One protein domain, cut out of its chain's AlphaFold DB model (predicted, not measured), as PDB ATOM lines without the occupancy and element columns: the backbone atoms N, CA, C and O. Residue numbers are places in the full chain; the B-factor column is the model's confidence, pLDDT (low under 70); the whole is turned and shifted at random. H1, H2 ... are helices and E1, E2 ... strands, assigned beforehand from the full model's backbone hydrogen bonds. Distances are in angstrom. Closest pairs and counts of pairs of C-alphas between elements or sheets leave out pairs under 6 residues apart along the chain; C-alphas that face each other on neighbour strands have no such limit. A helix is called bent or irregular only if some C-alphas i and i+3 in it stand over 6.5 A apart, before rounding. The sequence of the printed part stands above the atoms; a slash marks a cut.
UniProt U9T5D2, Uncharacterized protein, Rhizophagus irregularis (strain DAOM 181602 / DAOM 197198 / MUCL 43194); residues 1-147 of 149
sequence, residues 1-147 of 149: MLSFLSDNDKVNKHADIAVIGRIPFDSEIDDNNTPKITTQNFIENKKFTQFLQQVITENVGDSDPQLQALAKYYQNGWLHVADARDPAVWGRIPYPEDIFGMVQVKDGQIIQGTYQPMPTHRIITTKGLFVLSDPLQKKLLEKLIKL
ATOM      1  N   MET A   1      -0.141  39.143  21.230       55.50
ATOM      2  CA  MET A   1       0.127  38.643  22.596       55.50
ATOM      3  C   MET A   1       1.471  37.936  22.545       55.50
ATOM      4  O   MET A   1       1.613  37.068  21.698       55.50
ATOM      5  N   LEU A   2       2.465  38.346  23.341       63.53
ATOM      6  CA  LEU A   2       3.767  37.660  23.373       63.53
ATOM      7  C   LEU A   2       3.718  36.550  24.424       63.53
ATOM      8  O   LEU A   2       3.477  36.832  25.598       63.53
ATOM      9  N   SER A   3       3.909  35.305  23.989       64.69
ATOM     10  CA  SER A   3       3.868  34.100  24.823       64.69
ATOM     11  C   SER A   3       5.167  33.310  24.674       64.69
ATOM     12  O   SER A   3       5.727  33.243  23.582       64.69
ATOM     13  N   PHE A   4       5.614  32.684  25.765       63.03
ATOM     14  CA  PHE A   4       6.732  31.729  25.750       63.03
ATOM     15  C   PHE A   4       6.339  30.340  25.227       63.03
ATOM     16  O   PHE A   4       7.208  29.542  24.885       63.03
ATOM     17  N   LEU A   5       5.042  30.028  25.192       64.50
ATOM     18  CA  LEU A   5       4.521  28.765  24.678       64.50
ATOM     19  C   LEU A   5       4.064  28.931  23.227       64.50
ATOM     20  O   LEU A   5       3.325  29.867  22.918       64.50
ATOM     21  N   SER A   6       4.447  27.979  22.377       70.12
ATOM     22  CA  SER A   6       4.040  27.917  20.964       70.12
ATOM     23  C   SER A   6       2.637  27.325  20.752       70.12
ATOM     24  O   SER A   6       2.080  27.430  19.665       70.12
ATOM     25  N   ASP A   7       2.077  26.668  21.771       75.38
ATOM     26  CA  ASP A   7       0.787  25.973  21.731       75.38
ATOM     27  C   ASP A   7      -0.354  26.936  22.105       75.38
ATOM     28  O   ASP A   7      -0.554  27.252  23.281       75.38
ATOM     29  N   ASN A   8      -1.085  27.421  21.096       70.06
ATOM     30  CA  ASN A   8      -2.113  28.453  21.262       70.06
ATOM     31  C   ASN A   8      -3.248  28.048  22.216       70.06
ATOM     32  O   ASN A   8      -3.756  28.904  22.938       70.06
ATOM     33  N   ASP A   9      -3.627  26.770  22.276       69.94
ATOM     34  CA  ASP A   9      -4.719  26.320  23.148       69.94
ATOM     35  C   ASP A   9      -4.309  26.385  24.622       69.94
ATOM     36  O   ASP A   9      -5.071  26.845  25.480       69.94
ATOM     37  N   LYS A  10      -3.055  26.025  24.919       66.62
ATOM     38  CA  LYS A  10      -2.476  26.176  26.263       66.62
ATOM     39  C   LYS A  10      -2.288  27.632  26.650       66.62
ATOM     40  O   LYS A  10      -2.563  27.994  27.794       66.62
ATOM     41  N   VAL A  11      -1.858  28.467  25.704       65.00
ATOM     42  CA  VAL A  11      -1.753  29.915  25.921       65.00
ATOM     43  C   VAL A  11      -3.112  30.497  26.263       65.00
ATOM     44  O   VAL A  11      -3.202  31.245  27.222       65.00
ATOM     45  N   ASN A  12      -4.177  30.120  25.556       66.88
ATOM     46  CA  ASN A  12      -5.520  30.629  25.832       66.88
ATOM     47  C   ASN A  12      -6.060  30.156  27.191       66.88
ATOM     48  O   ASN A  12      -6.691  30.937  27.904       66.88
ATOM     49  N   LYS A  13      -5.774  28.908  27.585       69.56
ATOM     50  CA  LYS A  13      -6.190  28.339  28.879       69.56
ATOM     51  C   LYS A  13      -5.461  28.975  30.075       69.56
ATOM     52  O   LYS A  13      -6.066  29.136  31.129       69.56
ATOM     53  N   HIS A  14      -4.195  29.370  29.903       72.75
ATOM     54  CA  HIS A  14      -3.339  29.946  30.954       72.75
ATOM     55  C   HIS A  14      -2.803  31.332  30.580       72.75
ATOM     56  O   HIS A  14      -1.672  31.700  30.912       72.75
ATOM     57  N   ALA A  15      -3.618  32.117  29.868       69.25
ATOM     58  CA  ALA A  15      -3.218  33.402  29.295       69.25
ATOM     59  C   ALA A  15      -2.763  34.409  30.355       69.25
ATOM     60  O   ALA A  15      -2.049  35.363  30.062       69.25
ATOM     61  N   ASP A  16      -3.161  34.210  31.606       77.31
ATOM     62  CA  ASP A  16      -2.796  35.082  32.703       77.31
ATOM     63  C   ASP A  16      -1.351  34.885  33.189       77.31
ATOM     64  O   ASP A  16      -0.794  35.825  33.751       77.31
ATOM     65  N   ILE A  17      -0.719  33.737  32.918       82.81
ATOM     66  CA  ILE A  17       0.674  33.433  33.301       82.81
ATOM     67  C   ILE A  17       1.580  33.023  32.136       82.81
ATOM     68  O   ILE A  17       2.790  33.064  32.289       82.81
ATOM     69  N   ALA A  18       1.047  32.627  30.978       82.25
ATOM     70  CA  ALA A  18       1.850  32.255  29.805       82.25
ATOM     71  C   ALA A  18       2.245  33.468  28.942       82.25
ATOM     72  O   ALA A  18       3.092  33.369  28.051       82.25
ATOM     73  N   VAL A  19       1.621  34.616  29.207       87.06
ATOM     74  CA  VAL A  19       1.730  35.841  28.415       87.06
ATOM     75  C   VAL A  19       2.618  36.839  29.126       87.06
ATOM     76  O   VAL A  19       2.323  37.248  30.242       87.06
ATOM     77  N   ILE A  20       3.657  37.295  28.442       88.88
ATOM     78  CA  ILE A  20       4.656  38.221  28.981       88.88
ATOM     79  C   ILE A  20       4.070  39.630  29.145       88.88
ATOM     80  O   ILE A  20       4.331  40.340  30.117       88.88
ATOM     81  N   GLY A  21       3.252  40.043  28.182       90.06
ATOM     82  CA  GLY A  21       2.617  41.349  28.170       90.06
ATOM     83  C   GLY A  21       1.842  41.603  26.888       90.06
ATOM     84  O   GLY A  21       1.631  40.712  26.053       90.06
ATOM     85  N   ARG A  22       1.392  42.846  26.746       89.62
ATOM     86  CA  ARG A  22       0.582  43.303  25.616       89.62
ATOM     87  C   ARG A  22       1.027  44.678  25.145       89.62
ATOM     88  O   ARG A  22       1.637  45.432  25.890       89.62
ATOM     89  N   ILE A  23       0.646  44.992  23.920       89.44
ATOM     90  CA  ILE A  23       0.839  46.293  23.287       89.44
ATOM     91  C   ILE A  23      -0.524  46.798  22.788       89.44
ATOM     92  O   ILE A  23      -1.368  45.970  22.422       89.44
ATOM     93  N   PRO A  24      -0.776  48.114  22.814       85.69
ATOM     94  CA  PRO A  24      -1.943  48.722  22.188       85.69
ATOM     95  C   PRO A  24      -2.003  48.441  20.682       85.69
ATOM     96  O   PRO A  24      -0.971  48.323  20.021       85.69
ATOM     97  N   PHE A  25      -3.218  48.323  20.148       75.38
ATOM     98  CA  PHE A  25      -3.457  47.982  18.741       75.38
ATOM     99  C   PHE A  25      -3.028  49.095  17.772       75.38
ATOM    100  O   PHE A  25      -2.649  48.819  16.643       75.38
ATOM    101  N   ASP A  26      -3.049  50.341  18.232       79.31
ATOM    102  CA  ASP A  26      -2.642  51.557  17.527       79.31
ATOM    103  C   ASP A  26      -1.125  51.819  17.578       79.31
ATOM    104  O   ASP A  26      -0.670  52.914  17.251       79.31
ATOM    105  N   SER A  27      -0.329  50.825  17.984       78.31
ATOM    106  CA  SER A  27       1.130  50.937  17.984       78.31
ATOM    107  C   SER A  27       1.674  51.068  16.561       78.31
ATOM    108  O   SER A  27       1.191  50.406  15.643       78.31
ATOM    109  N   GLU A  28       2.726  51.877  16.397       82.19
ATOM    110  CA  GLU A  28       3.484  51.956  15.144       82.19
ATOM    111  C   GLU A  28       3.882  50.555  14.668       82.19
ATOM    112  O   GLU A  28       4.263  49.710  15.475       82.19
ATOM    113  N   ILE A  29       3.805  50.311  13.364       83.12
ATOM    114  CA  ILE A  29       4.237  49.059  12.738       83.12
ATOM    115  C   ILE A  29       5.663  49.198  12.205       83.12
ATOM    116  O   ILE A  29       6.087  50.285  11.814       83.12
ATOM    117  N   ASP A  30       6.411  48.102  12.221       80.50
ATOM    118  CA  ASP A  30       7.714  47.993  11.580       80.50
ATOM    119  C   ASP A  30       7.588  47.657  10.083       80.50
ATOM    120  O   ASP A  30       6.492  47.452   9.550       80.50
ATOM    121  N   ASP A  31       8.733  47.567   9.405       82.25
ATOM    122  CA  ASP A  31       8.822  47.252   7.974       82.25
ATOM    123  C   ASP A  31       8.232  45.869   7.616       82.25
ATOM    124  O   ASP A  31       7.925  45.605   6.455       82.25
ATOM    125  N   ASN A  32       8.028  44.995   8.610       80.31
ATOM    126  CA  ASN A  32       7.439  43.663   8.463       80.31
ATOM    127  C   ASN A  32       5.943  43.637   8.821       80.31
ATOM    128  O   ASN A  32       5.388  42.562   9.062       80.31
ATOM    129  N   ASN A  33       5.284  44.800   8.885       78.81
ATOM    130  CA  ASN A  33       3.879  44.939   9.274       78.81
ATOM    131  C   ASN A  33       3.585  44.350  10.671       78.81
ATOM    132  O   ASN A  33       2.475  43.892  10.954       78.81
ATOM    133  N   THR A  34       4.595  44.340  11.546       78.62
ATOM    134  CA  THR A  34       4.491  43.878  12.930       78.62
ATOM    135  C   THR A  34       4.479  45.093  13.850       78.62
ATOM    136  O   THR A  34       5.273  46.010  13.656       78.62
ATOM    137  N   PRO A  35       3.605  45.151  14.867       80.56
ATOM    138  CA  PRO A  35       3.646  46.234  15.838       80.56
ATOM    139  C   PRO A  35       5.033  46.355  16.488       80.56
ATOM    140  O   PRO A  35       5.527  45.422  17.129       80.56
ATOM    141  N   LYS A  36       5.655  47.520  16.338       85.00
ATOM    142  CA  LYS A  36       6.954  47.858  16.902       85.00
ATOM    143  C   LYS A  36       6.841  47.926  18.418       85.00
ATOM    144  O   LYS A  36       6.068  48.711  18.967       85.00
ATOM    145  N   ILE A  37       7.629  47.114  19.112       85.44
ATOM    146  CA  ILE A  37       7.633  47.070  20.576       85.44
ATOM    147  C   ILE A  37       8.630  48.105  21.099       85.44
ATOM    148  O   ILE A  37       9.801  48.097  20.724       85.44
ATOM    149  N   THR A  38       8.171  48.992  21.976       87.62
ATOM    150  CA  THR A  38       8.987  50.008  22.647       87.62
ATOM    151  C   THR A  38       8.772  49.945  24.155       87.62
ATOM    152  O   THR A  38       7.816  49.350  24.655       87.62
ATOM    153  N   THR A  39       9.654  50.589  24.919       88.31
ATOM    154  CA  THR A  39       9.502  50.667  26.379       88.31
ATOM    155  C   THR A  39       8.291  51.504  26.803       88.31
ATOM    156  O   THR A  39       7.846  51.388  27.942       88.31
ATOM    157  N   GLN A  40       7.747  52.337  25.908       87.88
ATOM    158  CA  GLN A  40       6.589  53.192  26.172       87.88
ATOM    159  C   GLN A  40       5.254  52.503  25.882       87.88
ATOM    160  O   GLN A  40       4.275  52.783  26.570       87.88
ATOM    161  N   ASN A  41       5.190  51.626  24.874       89.31
ATOM    162  CA  ASN A  41       3.936  50.975  24.482       89.31
ATOM    163  C   ASN A  41       3.747  49.580  25.092       89.31
ATOM    164  O   ASN A  41       2.644  49.035  25.043       89.31
ATOM    165  N   PHE A  42       4.789  48.993  25.683       91.12
ATOM    166  CA  PHE A  42       4.692  47.678  26.296       91.12
ATOM    167  C   PHE A  42       4.045  47.736  27.682       91.12
ATOM    168  O   PHE A  42       4.544  48.372  28.609       91.12
ATOM    169  N   ILE A  43       2.936  47.015  27.837       91.38
ATOM    170  CA  ILE A  43       2.231  46.846  29.105       91.38
ATOM    171  C   ILE A  43       2.570  45.459  29.651       91.38
ATOM    172  O   ILE A  43       2.092  44.442  29.137       91.38
ATOM    173  N   GLU A  44       3.377  45.429  30.711       91.62
ATOM    174  CA  GLU A  44       3.813  44.191  31.363       91.62
ATOM    175  C   GLU A  44       2.641  43.427  31.994       91.62
ATOM    176  O   GLU A  44       1.757  44.004  32.642       91.62
ATOM    177  N   ASN A  45       2.655  42.100  31.862       93.50
ATOM    178  CA  ASN A  45       1.755  41.249  32.624       93.50
ATOM    179  C   ASN A  45       2.333  41.001  34.025       93.50
ATOM    180  O   ASN A  45       3.202  40.154  34.214       93.50
ATOM    181  N   LYS A  46       1.792  41.693  35.033       92.19
ATOM    182  CA  LYS A  46       2.249  41.570  36.428       92.19
ATOM    183  C   LYS A  46       2.223  40.138  36.961       92.19
ATOM    184  O   LYS A  46       3.108  39.782  37.731       92.19
ATOM    185  N   LYS A  47       1.243  39.320  36.556       91.94
ATOM    186  CA  LYS A  47       1.161  37.913  36.976       91.94
ATOM    187  C   LYS A  47       2.326  37.103  36.414       91.94
ATOM    188  O   LYS A  47       2.946  36.345  37.152       91.94
ATOM    189  N   PHE A  48       2.661  37.314  35.139       92.62
ATOM    190  CA  PHE A  48       3.849  36.720  34.531       92.62
ATOM    191  C   PHE A  48       5.123  37.192  35.234       92.62
ATOM    192  O   PHE A  48       5.938  36.361  35.612       92.62
ATOM    193  N   THR A  49       5.288  38.498  35.468       93.25
ATOM    194  CA  THR A  49       6.487  39.032  36.135       93.25
ATOM    195  C   THR A  49       6.654  38.462  37.547       93.25
ATOM    196  O   THR A  49       7.753  38.070  37.929       93.25
ATOM    197  N   GLN A  50       5.570  38.351  38.320       93.44
ATOM    198  CA  GLN A  50       5.590  37.711  39.642       93.44
ATOM    199  C   GLN A  50       5.977  36.233  39.552       93.44
ATOM    200  O   GLN A  50       6.828  35.771  40.310       93.44
ATOM    201  N   PHE A  51       5.394  35.511  38.597       93.94
ATOM    202  CA  PHE A  51       5.715  34.112  38.352       93.94
ATOM    203  C   PHE A  51       7.184  33.921  37.943       93.94
ATOM    204  O   PHE A  51       7.866  33.072  38.507       93.94
ATOM    205  N   LEU A  52       7.703  34.747  37.033       95.12
ATOM    206  CA  LEU A  52       9.111  34.770  36.636       95.12
ATOM    207  C   LEU A  52      10.026  34.927  37.858       95.12
ATOM    208  O   LEU A  52      10.935  34.125  38.055       95.12
ATOM    209  N   GLN A  53       9.757  35.923  38.706       95.25
ATOM    210  CA  GLN A  53      10.546  36.179  39.914       95.25
ATOM    211  C   GLN A  53      10.475  35.012  40.910       95.25
ATOM    212  O   GLN A  53      11.487  34.653  41.516       95.25
ATOM    213  N   GLN A  54       9.315  34.363  41.035       94.50
ATOM    214  CA  GLN A  54       9.164  33.143  41.827       94.50
ATOM    215  C   GLN A  54      10.021  31.998  41.263       94.50
ATOM    216  O   GLN A  54      10.736  31.342  42.017       94.50
ATOM    217  N   VAL A  55      10.002  31.776  39.943       94.56
ATOM    218  CA  VAL A  55      10.839  30.747  39.305       94.56
ATOM    219  C   VAL A  55      12.316  30.999  39.578       94.56
ATOM    220  O   VAL A  55      13.028  30.059  39.928       94.56
ATOM    221  N   ILE A  56      12.779  32.245  39.459       95.19
ATOM    222  CA  ILE A  56      14.172  32.590  39.756       95.19
ATOM    223  C   ILE A  56      14.474  32.291  41.229       95.19
ATOM    224  O   ILE A  56      15.398  31.532  41.508       95.19
ATOM    225  N   THR A  57      13.650  32.787  42.157       94.75
ATOM    226  CA  THR A  57      13.797  32.560  43.609       94.75
ATOM    227  C   THR A  57      13.983  31.081  43.953       94.75
ATOM    228  O   THR A  57      14.852  30.732  44.746       94.75
ATOM    229  N   GLU A  58      13.181  30.207  43.343       93.31
ATOM    230  CA  GLU A  58      13.159  28.772  43.640       93.31
ATOM    231  C   GLU A  58      14.312  27.978  43.008       93.31
ATOM    232  O   GLU A  58      14.519  26.826  43.382       93.31
ATOM    233  N   ASN A  59      15.023  28.531  42.018       93.94
ATOM    234  CA  ASN A  59      15.992  27.765  41.217       93.94
ATOM    235  C   ASN A  59      17.399  28.377  41.190       93.94
ATOM    236  O   ASN A  59      18.366  27.659  40.940       93.94
ATOM    237  N   VAL A  60      17.541  29.671  41.482       90.56
ATOM    238  CA  VAL A  60      18.774  30.440  41.259       90.56
ATOM    239  C   VAL A  60      20.016  29.874  41.948       90.56
ATOM    240  O   VAL A  60      21.093  29.919  41.360       90.56
ATOM    241  N   GLY A  61      19.903  29.310  43.154       84.31
ATOM    242  CA  GLY A  61      21.092  28.816  43.854       84.31
ATOM    243  C   GLY A  61      21.647  27.493  43.309       84.31
ATOM    244  O   GLY A  61      22.852  27.255  43.408       84.31
ATOM    245  N   ASP A  62      20.815  26.671  42.658       84.81
ATOM    246  CA  ASP A  62      21.214  25.316  42.243       84.81
ATOM    247  C   ASP A  62      21.309  25.151  40.726       84.81
ATOM    248  O   ASP A  62      22.076  24.314  40.248       84.81
ATOM    249  N   SER A  63      20.532  25.917  39.955       84.31
ATOM    250  CA  SER A  63      20.409  25.665  38.521       84.31
ATOM    251  C   SER A  63      21.492  26.314  37.673       84.31
ATOM    252  O   SER A  63      21.704  25.834  36.569       84.31
ATOM    253  N   ASP A  64      22.149  27.386  38.130       88.81
ATOM    254  CA  ASP A  64      23.043  28.204  37.297       88.81
ATOM    255  C   ASP A  64      24.539  27.958  37.601       88.81
ATOM    256  O   ASP A  64      25.064  28.469  38.598       88.81
ATOM    257  N   PRO A  65      25.270  27.208  36.747       91.44
ATOM    258  CA  PRO A  65      26.683  26.905  36.975       91.44
ATOM    259  C   PRO A  65      27.589  28.137  36.911       91.44
ATOM    260  O   PRO A  65      28.620  28.172  37.587       91.44
ATOM    261  N   GLN A  66      27.234  29.145  36.110       89.81
ATOM    262  CA  GLN A  66      28.027  30.366  35.990       89.81
ATOM    263  C   GLN A  66      27.909  31.189  37.271       89.81
ATOM    264  O   GLN A  66      28.915  31.653  37.812       89.81
ATOM    265  N   LEU A  67      26.694  31.295  37.810       92.19
ATOM    266  CA  LEU A  67      26.445  31.957  39.084       92.19
ATOM    267  C   LEU A  67      27.148  31.231  40.244       92.19
ATOM    268  O   LEU A  67      27.767  31.870  41.093       92.19
ATOM    269  N   GLN A  68      27.146  29.895  40.240       93.94
ATOM    270  CA  GLN A  68      27.893  29.086  41.212       93.94
ATOM    271  C   GLN A  68      29.411  29.265  41.093       93.94
ATOM    272  O   GLN A  68      30.109  29.317  42.107       93.94
ATOM    273  N   ALA A  69      29.948  29.370  39.876       93.75
ATOM    274  CA  ALA A  69      31.365  29.648  39.664       93.75
ATOM    275  C   ALA A  69      31.752  31.033  40.210       93.75
ATOM    276  O   ALA A  69      32.783  31.165  40.871       93.75
ATOM    277  N   LEU A  70      30.902  32.045  40.008       93.06
ATOM    278  CA  LEU A  70      31.092  33.373  40.592       93.06
ATOM    279  C   LEU A  70      31.005  33.339  42.121       93.06
ATOM    280  O   LEU A  70      31.850  33.933  42.786       93.06
ATOM    281  N   ALA A  71      30.048  32.606  42.693       95.25
ATOM    282  CA  ALA A  71      29.949  32.427  44.140       95.25
ATOM    283  C   ALA A  71      31.242  31.831  44.720       95.25
ATOM    284  O   ALA A  71      31.805  32.384  45.667       95.25
ATOM    285  N   LYS A  72      31.781  30.778  44.089       95.94
ATOM    286  CA  LYS A  72      33.077  30.181  44.452       95.94
ATOM    287  C   LYS A  72      34.239  31.162  44.323       95.94
ATOM    288  O   LYS A  72      35.177  31.082  45.106       95.94
ATOM    289  N   TYR A  73      34.200  32.077  43.362       94.31
ATOM    290  CA  TYR A  73      35.240  33.091  43.210       94.31
ATOM    291  C   TYR A  73      35.180  34.160  44.312       94.31
ATOM    292  O   TYR A  73      36.195  34.447  44.941       94.31
ATOM    293  N   TYR A  74      33.997  34.722  44.587       92.88
ATOM    294  CA  TYR A  74      33.832  35.810  45.561       92.88
ATOM    295  C   TYR A  74      33.852  35.355  47.023       92.88
ATOM    296  O   TYR A  74      34.132  36.167  47.901       92.88
ATOM    297  N   GLN A  75      33.578  34.073  47.288       95.56
ATOM    298  CA  GLN A  75      33.519  33.437  48.609       95.56
ATOM    299  C   GLN A  75      32.406  33.952  49.531       95.56
ATOM    300  O   GLN A  75      31.693  33.139  50.102       95.56
ATOM    301  N   ASN A  76      32.218  35.262  49.691       97.25
ATOM    302  CA  ASN A  76      31.230  35.846  50.596       97.25
ATOM    303  C   ASN A  76      30.645  37.146  50.021       97.25
ATOM    304  O   ASN A  76      31.319  37.857  49.280       97.25
ATOM    305  N   GLY A  77      29.416  37.493  50.410       96.44
ATOM    306  CA  GLY A  77      28.789  38.778  50.084       96.44
ATOM    307  C   GLY A  77      27.456  38.625  49.360       96.44
ATOM    308  O   GLY A  77      26.681  37.728  49.675       96.44
ATOM    309  N   TRP A  78      27.184  39.520  48.412       95.75
ATOM    310  CA  TRP A  78      25.986  39.497  47.572       95.75
ATOM    311  C   TRP A  78      26.383  39.442  46.102       95.75
ATOM    312  O   TRP A  78      27.318  40.118  45.677       95.75
ATOM    313  N   LEU A  79      25.663  38.633  45.336       95.00
ATOM    314  CA  LEU A  79      25.908  38.400  43.922       95.00
ATOM    315  C   LEU A  79      24.665  38.784  43.122       95.00
ATOM    316  O   LEU A  79      23.550  38.415  43.488       95.00
ATOM    317  N   HIS A  80      24.859  39.508  42.023       95.12
ATOM    318  CA  HIS A  80      23.770  39.880  41.124       95.12
ATOM    319  C   HIS A  80      23.405  38.728  40.189       95.12
ATOM    320  O   HIS A  80      24.273  38.109  39.574       95.12
ATOM    321  N   VAL A  81      22.105  38.498  40.048       95.38
ATOM    322  CA  VAL A  81      21.513  37.604  39.055       95.38
ATOM    323  C   VAL A  81      21.232  38.456  37.822       95.38
ATOM    324  O   VAL A  81      20.249  39.195  37.779       95.38
ATOM    325  N   ALA A  82      22.165  38.438  36.874       94.12
ATOM    326  CA  ALA A  82      22.142  39.327  35.719       94.12
ATOM    327  C   ALA A  82      21.120  38.886  34.662       94.12
ATOM    328  O   ALA A  82      20.907  37.694  34.439       94.12
ATOM    329  N   ASP A  83      20.535  39.871  33.991       95.38
ATOM    330  CA  ASP A  83      19.824  39.699  32.732       95.38
ATOM    331  C   ASP A  83      20.836  39.575  31.592       95.38
ATOM    332  O   ASP A  83      21.689  40.442  31.396       95.38
ATOM    333  N   ALA A  84      20.765  38.479  30.841       93.38
ATOM    334  CA  ALA A  84      21.726  38.184  29.788       93.38
ATOM    335  C   ALA A  84      21.479  38.981  28.492       93.38
ATOM    336  O   ALA A  84      22.224  38.801  27.530       93.38
ATOM    337  N   ARG A  85      20.466  39.863  28.439       94.00
ATOM    338  CA  ARG A  85      20.189  40.681  27.243       94.00
ATOM    339  C   ARG A  85      21.262  41.730  26.948       94.00
ATOM    340  O   ARG A  85      21.476  42.063  25.786       94.00
ATOM    341  N   ASP A  86      21.924  42.248  27.985       93.00
ATOM    342  CA  ASP A  86      23.031  43.209  27.874       93.00
ATOM    343  C   ASP A  86      24.170  42.795  28.821       93.00
ATOM    344  O   ASP A  86      24.314  43.343  29.918       93.00
ATOM    345  N   PRO A  87      24.964  41.772  28.450       89.44
ATOM    346  CA  PRO A  87      26.008  41.240  29.315       89.44
ATOM    347  C   PRO A  87      27.030  42.317  29.686       89.44
ATOM    348  O   PRO A  87      27.713  42.884  28.829       89.44
ATOM    349  N   ALA A  88      27.174  42.572  30.986       89.75
ATOM    350  CA  ALA A  88      28.182  43.492  31.485       89.75
ATOM    351  C   ALA A  88      29.599  42.970  31.200       89.75
ATOM    352  O   ALA A  88      29.873  41.769  31.241       89.75
ATOM    353  N   VAL A  89      30.534  43.898  30.971       89.62
ATOM    354  CA  VAL A  89      31.963  43.572  30.872       89.62
ATOM    355  C   VAL A  89      32.428  42.896  32.165       89.62
ATOM    356  O   VAL A  89      31.985  43.258  33.255       89.62
ATOM    357  N   TRP A  90      33.349  41.937  32.058       83.62
ATOM    358  CA  TRP A  90      33.888  41.219  33.214       83.62
ATOM    359  C   TRP A  90      34.332  42.168  34.341       83.62
ATOM    360  O   TRP A  90      35.040  43.150  34.110       83.62
ATOM    361  N   GLY A  91      33.900  41.871  35.568       81.94
ATOM    362  CA  GLY A  91      34.172  42.692  36.752       81.94
ATOM    363  C   GLY A  91      33.320  43.962  36.875       81.94
ATOM    364  O   GLY A  91      33.498  44.715  37.831       81.94
ATOM    365  N   ARG A  92      32.391  44.224  35.945       90.25
ATOM    366  CA  ARG A  92      31.405  45.309  36.056       90.25
ATOM    367  C   ARG A  92      30.061  44.783  36.545       90.25
ATOM    368  O   ARG A  92      29.672  43.651  36.280       90.25
ATOM    369  N   ILE A  93      29.355  45.650  37.259       90.19
ATOM    370  CA  ILE A  93      27.970  45.429  37.661       90.19
ATOM    371  C   ILE A  93      27.074  45.791  36.461       90.19
ATOM    372  O   ILE A  93      27.334  46.830  35.845       90.19
ATOM    373  N   PRO A  94      26.063  44.971  36.109       92.75
ATOM    374  CA  PRO A  94      25.098  45.317  35.063       92.75
ATOM    375  C   PRO A  94      24.297  46.579  35.399       92.75
ATOM    376  O   PRO A  94      24.293  47.048  36.540       92.75
ATOM    377  N   TYR A  95      23.590  47.132  34.417       94.31
ATOM    378  CA  TYR A  95      22.668  48.230  34.695       94.31
ATOM    379  C   TYR A  95      21.538  47.767  35.627       94.31
ATOM    380  O   TYR A  95      21.117  46.615  35.546       94.31
ATOM    381  N   PRO A  96      20.993  48.641  36.495       93.75
ATOM    382  CA  PRO A  96      19.932  48.255  37.431       93.75
ATOM    383  C   PRO A  96      18.668  47.669  36.779       93.75
ATOM    384  O   PRO A  96      17.933  46.929  37.428       93.75
ATOM    385  N   GLU A  97      18.392  48.007  35.518       94.00
ATOM    386  CA  GLU A  97      17.270  47.459  34.741       94.00
ATOM    387  C   GLU A  97      17.544  46.067  34.146       94.00
ATOM    388  O   GLU A  97      16.604  45.370  33.758       94.00
ATOM    389  N   ASP A  98      18.805  45.634  34.175       95.25
ATOM    390  CA  ASP A  98      19.327  44.365  33.651       95.25
ATOM    391  C   ASP A  98      19.840  43.450  34.780       95.25
ATOM    392  O   ASP A  98      20.735  42.623  34.604       95.25
ATOM    393  N   ILE A  99      19.282  43.601  35.980       96.19
ATOM    394  CA  ILE A  99      19.533  42.724  37.127       96.19
ATOM    395  C   ILE A  99      18.182  42.196  37.581       96.19
ATOM    396  O   ILE A  99      17.346  42.988  37.992       96.19
ATOM    397  N   PHE A 100      17.960  40.883  37.548       96.75
ATOM    398  CA  PHE A 100      16.716  40.297  38.060       96.75
ATOM    399  C   PHE A 100      16.600  40.454  39.574       96.75
ATOM    400  O   PHE A 100      15.518  40.721  40.097       96.75
ATOM    401  N   GLY A 101      17.726  40.298  40.269       96.56
ATOM    402  CA  GLY A 101      17.812  40.340  41.719       96.56
ATOM    403  C   GLY A 101      19.216  40.038  42.223       96.56
ATOM    404  O   GLY A 101      20.182  40.016  41.459       96.56
ATOM    405  N   MET A 102      19.330  39.798  43.522       96.19
ATOM    406  CA  MET A 102      20.585  39.438  44.173       96.19
ATOM    407  C   MET A 102      20.409  38.266  45.128       96.19
ATOM    408  O   MET A 102      19.339  38.080  45.698       96.19
ATOM    409  N   VAL A 103      21.473  37.493  45.309       96.88
ATOM    410  CA  VAL A 103      21.536  36.364  46.242       96.88
ATOM    411  C   VAL A 103      22.725  36.526  47.172       96.88
ATOM    412  O   VAL A 103      23.764  37.061  46.777       96.88
ATOM    413  N   GLN A 104      22.593  36.052  48.404       97.44
ATOM    414  CA  GLN A 104      23.707  36.026  49.335       97.44
ATOM    415  C   GLN A 104      24.638  34.860  48.999       97.44
ATOM    416  O   GLN A 104      24.198  33.748  48.705       97.44
ATOM    417  N   VAL A 105      25.937  35.115  49.089       97.50
ATOM    418  CA  VAL A 105      26.997  34.120  48.979       97.50
ATOM    419  C   VAL A 105      27.700  34.009  50.325       97.50
ATOM    420  O   VAL A 105      28.027  35.023  50.949       97.50
ATOM    421  N   LYS A 106      27.948  32.778  50.767       97.44
ATOM    422  CA  LYS A 106      28.754  32.481  51.949       97.44
ATOM    423  C   LYS A 106      29.573  31.217  51.712       97.44
ATOM    424  O   LYS A 106      29.046  30.237  51.194       97.44
ATOM    425  N   ASP A 107      30.850  31.255  52.075       96.81
ATOM    426  CA  ASP A 107      31.807  30.151  51.908       96.81
ATOM    427  C   ASP A 107      31.794  29.530  50.491       96.81
ATOM    428  O   ASP A 107      31.827  28.313  50.298       96.81
ATOM    429  N   GLY A 108      31.692  30.387  49.472       95.69
ATOM    430  CA  GLY A 108      31.685  30.004  48.061       95.69
ATOM    431  C   GLY A 108      30.362  29.431  47.550       95.69
ATOM    432  O   GLY A 108      30.307  28.959  46.413       95.69
ATOM    433  N   GLN A 109      29.307  29.450  48.366       95.62
ATOM    434  CA  GLN A 109      28.005  28.860  48.063       95.62
ATOM    435  C   GLN A 109      26.906  29.919  48.063       95.62
ATOM    436  O   GLN A 109      26.908  30.838  48.882       95.62
ATOM    437  N   ILE A 110      25.952  29.775  47.144       95.88
ATOM    438  CA  ILE A 110      24.753  30.612  47.108       95.88
ATOM    439  C   ILE A 110      23.805  30.132  48.206       95.88
ATOM    440  O   ILE A 110      23.484  28.948  48.288       95.88
ATOM    441  N   ILE A 111      23.341  31.053  49.046       95.06
ATOM    442  CA  ILE A 111      22.440  30.735  50.149       95.06
ATOM    443  C   ILE A 111      21.003  30.741  49.645       95.06
ATOM    444  O   ILE A 111      20.449  31.779  49.277       95.06
ATOM    445  N   GLN A 112      20.394  29.560  49.633       91.81
ATOM    446  CA  GLN A 112      19.013  29.369  49.205       91.81
ATOM    447  C   GLN A 112      18.042  30.222  50.033       91.81
ATOM    448  O   GLN A 112      18.230  30.425  51.231       91.81
ATOM    449  N   GLY A 113      17.001  30.743  49.380       91.44
ATOM    450  CA  GLY A 113      15.989  31.591  50.023       91.44
ATOM    451  C   GLY A 113      16.422  33.033  50.313       91.44
ATOM    452  O   GLY A 113      15.623  33.803  50.837       91.44
ATOM    453  N   THR A 114      17.647  33.431  49.953       95.75
ATOM    454  CA  THR A 114      18.126  34.820  50.121       95.75
ATOM    455  C   THR A 114      17.893  35.706  48.902       95.75
ATOM    456  O   THR A 114      18.294  36.867  48.913       95.75
ATOM    457  N   TYR A 115      17.260  35.178  47.851       96.62
ATOM    458  CA  TYR A 115      16.991  35.939  46.639       96.62
ATOM    459  C   TYR A 115      16.135  37.174  46.932       96.62
ATOM    460  O   TYR A 115      15.053  37.076  47.512       96.62
ATOM    461  N   GLN A 116      16.617  38.334  46.494       96.38
ATOM    462  CA  GLN A 116      15.907  39.603  46.575       96.38
ATOM    463  C   GLN A 116      15.704  40.151  45.161       96.38
ATOM    464  O   GLN A 116      16.699  40.461  44.497       96.38
ATOM    465  N   PRO A 117      14.452  40.268  44.679       96.12
ATOM    466  CA  PRO A 117      14.180  40.794  43.349       96.12
ATOM    467  C   PRO A 117      14.569  42.271  43.269       96.12
ATOM    468  O   PRO A 117      14.365  43.033  44.214       96.12
ATOM    469  N   MET A 118      15.098  42.685  42.122       95.62
ATOM    470  CA  MET A 118      15.459  44.073  41.868       95.62
ATOM    471  C   MET A 118      14.213  44.859  41.428       95.62
ATOM    472  O   MET A 118      13.650  44.553  40.376       95.62
ATOM    473  N   PRO A 119      13.780  45.904  42.161       92.94
ATOM    474  CA  PRO A 119      12.574  46.661  41.804       92.94
ATOM    475  C   PRO A 119      12.675  47.414  40.472       92.94
ATOM    476  O   PRO A 119      11.660  47.839  39.927       92.94
ATOM    477  N   THR A 120      13.896  47.623  39.975       93.94
ATOM    478  CA  THR A 120      14.177  48.348  38.733       93.94
ATOM    479  C   THR A 120      14.276  47.450  37.504       93.94
ATOM    480  O   THR A 120      14.379  47.993  36.407       93.94
ATOM    481  N   HIS A 121      14.244  46.117  37.657       95.31
ATOM    482  CA  HIS A 121      14.253  45.195  36.516       95.31
ATOM    483  C   HIS A 121      13.045  45.448  35.614       95.31
ATOM    484  O   HIS A 121      11.926  45.620  36.099       95.31
ATOM    485  N   ARG A 122      13.270  45.463  34.298       92.44
ATOM    486  CA  ARG A 122      12.211  45.645  33.297       92.44
ATOM    487  C   ARG A 122      12.085  44.414  32.424       92.44
ATOM    488  O   ARG A 122      13.085  43.833  32.017       92.44
ATOM    489  N   ILE A 123      10.877  44.053  32.015       94.00
ATOM    490  CA  ILE A 123      10.713  42.952  31.056       94.00
ATOM    491  C   ILE A 123      11.274  43.340  29.681       94.00
ATOM    492  O   ILE A 123      11.885  42.506  29.015       94.00
ATOM    493  N   ILE A 124      11.150  44.613  29.294       92.94
ATOM    494  CA  ILE A 124      11.691  45.164  28.044       92.94
ATOM    495  C   ILE A 124      12.492  46.436  28.328       92.94
ATOM    496  O   ILE A 124      12.027  47.326  29.042       92.94
ATOM    497  N   THR A 125      13.670  46.538  27.717       92.50
ATOM    498  CA  THR A 125      14.503  47.751  27.682       92.50
ATOM    499  C   THR A 125      14.792  48.147  26.232       92.50
ATOM    500  O   THR A 125      14.300  47.525  25.288       92.50
ATOM    501  N   THR A 126      15.616  49.176  26.022       91.00
ATOM    502  CA  THR A 126      16.120  49.525  24.680       91.00
ATOM    503  C   THR A 126      17.008  48.431  24.077       91.00
ATOM    504  O   THR A 126      17.238  48.441  22.870       91.00
ATOM    505  N   LYS A 127      17.477  47.476  24.893       92.75
ATOM    506  CA  LYS A 127      18.231  46.288  24.469       92.75
ATOM    507  C   LYS A 127      17.342  45.083  24.152       92.75
ATOM    508  O   LYS A 127      17.849  44.055  23.720       92.75
ATOM    509  N   GLY A 128      16.024  45.222  24.300       90.94
ATOM    510  CA  GLY A 128      15.042  44.203  23.943       90.94
ATOM    511  C   GLY A 128      14.439  43.480  25.147       90.94
ATOM    512  O   GLY A 128      14.421  43.987  26.275       90.94
ATOM    513  N   LEU A 129      13.881  42.300  24.877       92.94
ATOM    514  CA  LEU A 129      13.275  41.435  25.888       92.94
ATOM    515  C   LEU A 129      14.352  40.871  26.828       92.94
ATOM    516  O   LEU A 129      15.475  40.628  26.396       92.94
ATOM    517  N   PHE A 130      14.005  40.671  28.101       95.06
ATOM    518  CA  PHE A 130      14.882  40.006  29.068       95.06
ATOM    519  C   PHE A 130      15.360  38.641  28.557       95.06
ATOM    520  O   PHE A 130      14.637  37.938  27.844       95.06
ATOM    521  N   VAL A 131      16.551  38.237  28.986       95.12
ATOM    522  CA  VAL A 131      17.130  36.929  28.683       95.12
ATOM    523  C   VAL A 131      17.595  36.285  29.986       95.12
ATOM    524  O   VAL A 131      18.380  36.846  30.746       95.12
ATOM    525  N   LEU A 132      17.080  35.087  30.259       94.25
ATOM    526  CA  LEU A 132      17.546  34.249  31.363       94.25
ATOM    527  C   LEU A 132      18.773  33.448  30.928       94.25
ATOM    528  O   LEU A 132      18.943  33.166  29.745       94.25
ATOM    529  N   SER A 133      19.581  33.002  31.888       92.25
ATOM    530  CA  SER A 133      20.553  31.946  31.610       92.25
ATOM    531  C   SER A 133      19.839  30.661  31.178       92.25
ATOM    532  O   SER A 133      18.731  30.373  31.646       92.25
ATOM    533  N   ASP A 134      20.476  29.860  30.317       92.56
ATOM    534  CA  ASP A 134      19.891  28.621  29.781       92.56
ATOM    535  C   ASP A 134      19.253  27.718  30.858       92.56
ATOM    536  O   ASP A 134      18.135  27.225  30.648       92.56
ATOM    537  N   PRO A 135      19.877  27.504  32.038       92.88
ATOM    538  CA  PRO A 135      19.277  26.661  33.063       92.88
ATOM    539  C   PRO A 135      18.008  27.263  33.671       92.88
ATOM    540  O   PRO A 135      17.024  26.546  33.871       92.88
ATOM    541  N   LEU A 136      17.996  28.573  33.935       93.56
ATOM    542  CA  LEU A 136      16.823  29.269  34.466       93.56
ATOM    543  C   LEU A 136      15.701  29.337  33.427       93.56
ATOM    544  O   LEU A 136      14.540  29.101  33.765       93.56
ATOM    545  N   GLN A 137      16.039  29.571  32.156       93.62
ATOM    546  CA  GLN A 137      15.081  29.527  31.055       93.62
ATOM    547  C   GLN A 137      14.415  28.152  30.963       93.62
ATOM    548  O   GLN A 137      13.189  28.055  30.869       93.62
ATOM    549  N   LYS A 138      15.199  27.073  31.054       93.19
ATOM    550  CA  LYS A 138      14.661  25.710  31.069       93.19
ATOM    551  C   LYS A 138      13.704  25.494  32.243       93.19
ATOM    552  O   LYS A 138      12.633  24.923  32.046       93.19
ATOM    553  N   LYS A 139      14.035  25.987  33.443       94.12
ATOM    554  CA  LYS A 139      13.157  25.889  34.624       94.12
ATOM    555  C   LYS A 139      11.855  26.666  34.473       94.12
ATOM    556  O   LYS A 139      10.804  26.161  34.871       94.12
ATOM    557  N   LEU A 140      11.907  27.846  33.859       92.69
ATOM    558  CA  LEU A 140      10.716  28.624  33.532       92.69
ATOM    559  C   LEU A 140       9.792  27.844  32.590       92.69
ATOM    560  O   LEU A 140       8.611  27.680  32.893       92.69
ATOM    561  N   LEU A 141      10.334  27.305  31.497       91.06
ATOM    562  CA  LEU A 141       9.564  26.517  30.531       91.06
ATOM    563  C   LEU A 141       8.990  25.238  31.153       91.06
ATOM    564  O   LEU A 141       7.809  24.952  30.970       91.06
ATOM    565  N   GLU A 142       9.782  24.498  31.936       91.56
ATOM    566  CA  GLU A 142       9.321  23.305  32.660       91.56
ATOM    567  C   GLU A 142       8.113  23.618  33.558       91.56
ATOM    568  O   GLU A 142       7.150  22.849  33.591       91.56
ATOM    569  N   LYS A 143       8.142  24.746  34.280       90.62
ATOM    570  CA  LYS A 143       7.036  25.157  35.156       90.62
ATOM    571  C   LYS A 143       5.819  25.638  34.372       90.62
ATOM    572  O   LYS A 143       4.710  25.241  34.718       90.62
ATOM    573  N   LEU A 144       6.007  26.421  33.308       87.75
ATOM    574  CA  LEU A 144       4.907  26.852  32.436       87.75
ATOM    575  C   LEU A 144       4.188  25.654  31.810       87.75
ATOM    576  O   LEU A 144       2.966  25.578  31.859       87.75
ATOM    577  N   ILE A 145       4.938  24.684  31.279       85.25
ATOM    578  CA  ILE A 145       4.359  23.481  30.669       85.25
ATOM    579  C   ILE A 145       3.559  22.685  31.701       85.25
ATOM    580  O   ILE A 145       2.446  22.276  31.395       85.25
ATOM    581  N   LYS A 146       4.086  22.500  32.920       85.38
ATOM    582  CA  LYS A 146       3.381  21.785  33.999       85.38
ATOM    583  C   LYS A 146       2.075  22.451  34.415       85.38
ATOM    584  O   LYS A 146       1.145  21.745  34.773       85.38
ATOM    585  N   LEU A 147       2.016  23.781  34.395       78.81
ATOM    586  CA  LEU A 147       0.796  24.518  34.725       78.81
ATOM    587  C   LEU A 147      -0.257  24.421  33.620       78.81
ATOM    588  O   LEU A 147      -1.438  24.540  33.918       78.81
TER     589      LEU A 147
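What this domain is: This is residues 1 to 147 of the 149 residues of an uncharacterized protein of Rhizophagus irregularis (strain DAOM 181602 / DAOM 197198 / MUCL 43194) (UniProt U9T5D2). The long kinked helix H3 joins the two ends of an elongated domain: at one end is the two-stranded hairpin of E2 and E3 with H4 close to both strands, and at the other are the short helices H1 and H2, the strand E1 and the long loop of residues 23 to 45. H5 folds back across H3 at a steep angle. The 147 printed residues hold five named helices and three named strands, in the order H1 H2 E1 H3 H4 E2 E3 H5; the sheet, E2 - E3, is antiparallel. The class is mixed, helices and strands, with 70 residues in named elements, under half. The whole is compact, with a radius of gyration of the C-alphas of 16.5 A, and spans 52 by 33 by 22 A.

How they stand to each other: E2, residues 77 to 82, and E3, residues 99 to 106, form an antiparallel hairpin, their directions at 150 degrees; N 79 and O 103 are 2.9 A apart and N 81 and O 101 are 2.8 A apart, both within hydrogen-bond range. The closest C-alphas of H4, residues 65 to 74, and E3 are those of Ala 71 and Val 105, 5.9 A apart. H3, residues 46 to 63, is the hub and touches three helices. It has a kink of 34 degrees near residue 57 and is irregular, with C-alphas 58 and 61 7.9 A apart. H3 and H4 only just touch, only at the corner by their link, with 3 pairs of C-alphas within 8 A, the closest being Gly 61 and Gln 68 at 7.3 A. H3 touches H5, residues 134 to 147, at a steep tilt of 54 degrees, opposite ways; the closest C-alphas are those of Ser 63 and Pro 135, 5.7 A apart. With its residues 47 to 51 alone, H3 touches H2, residues 15 to 18, closest at the C-alphas of Ile 17 and Phe 48, 4.7 A apart. H1, residues 8 to 13, is near H5. E1, residues 19 to 22, pairs with no named strand; short antiparallel pairings join it to residues 2 to 3 and 43 to 44. Every O i to N i+4 pair is within hydrogen-bond range in H1, H4 and H5, and 12 of 14 are in H3; H2 is too short for such a pair.

Where its parts are: H1 begins at C-alpha 8, (-2.113, 28.453, 21.262). H3 is 24.2 A long, H5 20.1 A, E3 20.2 A, E2 15.8 A and H4 14.3 A. H5 ends at C-alpha 147, (0.796, 24.518, 34.725).

The domain as a whole: The C-alphas of Asp 26 and Asp 107 are the two farthest apart, at 53.2 A. The printed part has no cut. The links E1 to H3, E2 to E3 and E3 to H5 are long. The mean pLDDT of the printed part is 88.7; residues 1 to 5, 9 to 13 and 15 are under 70.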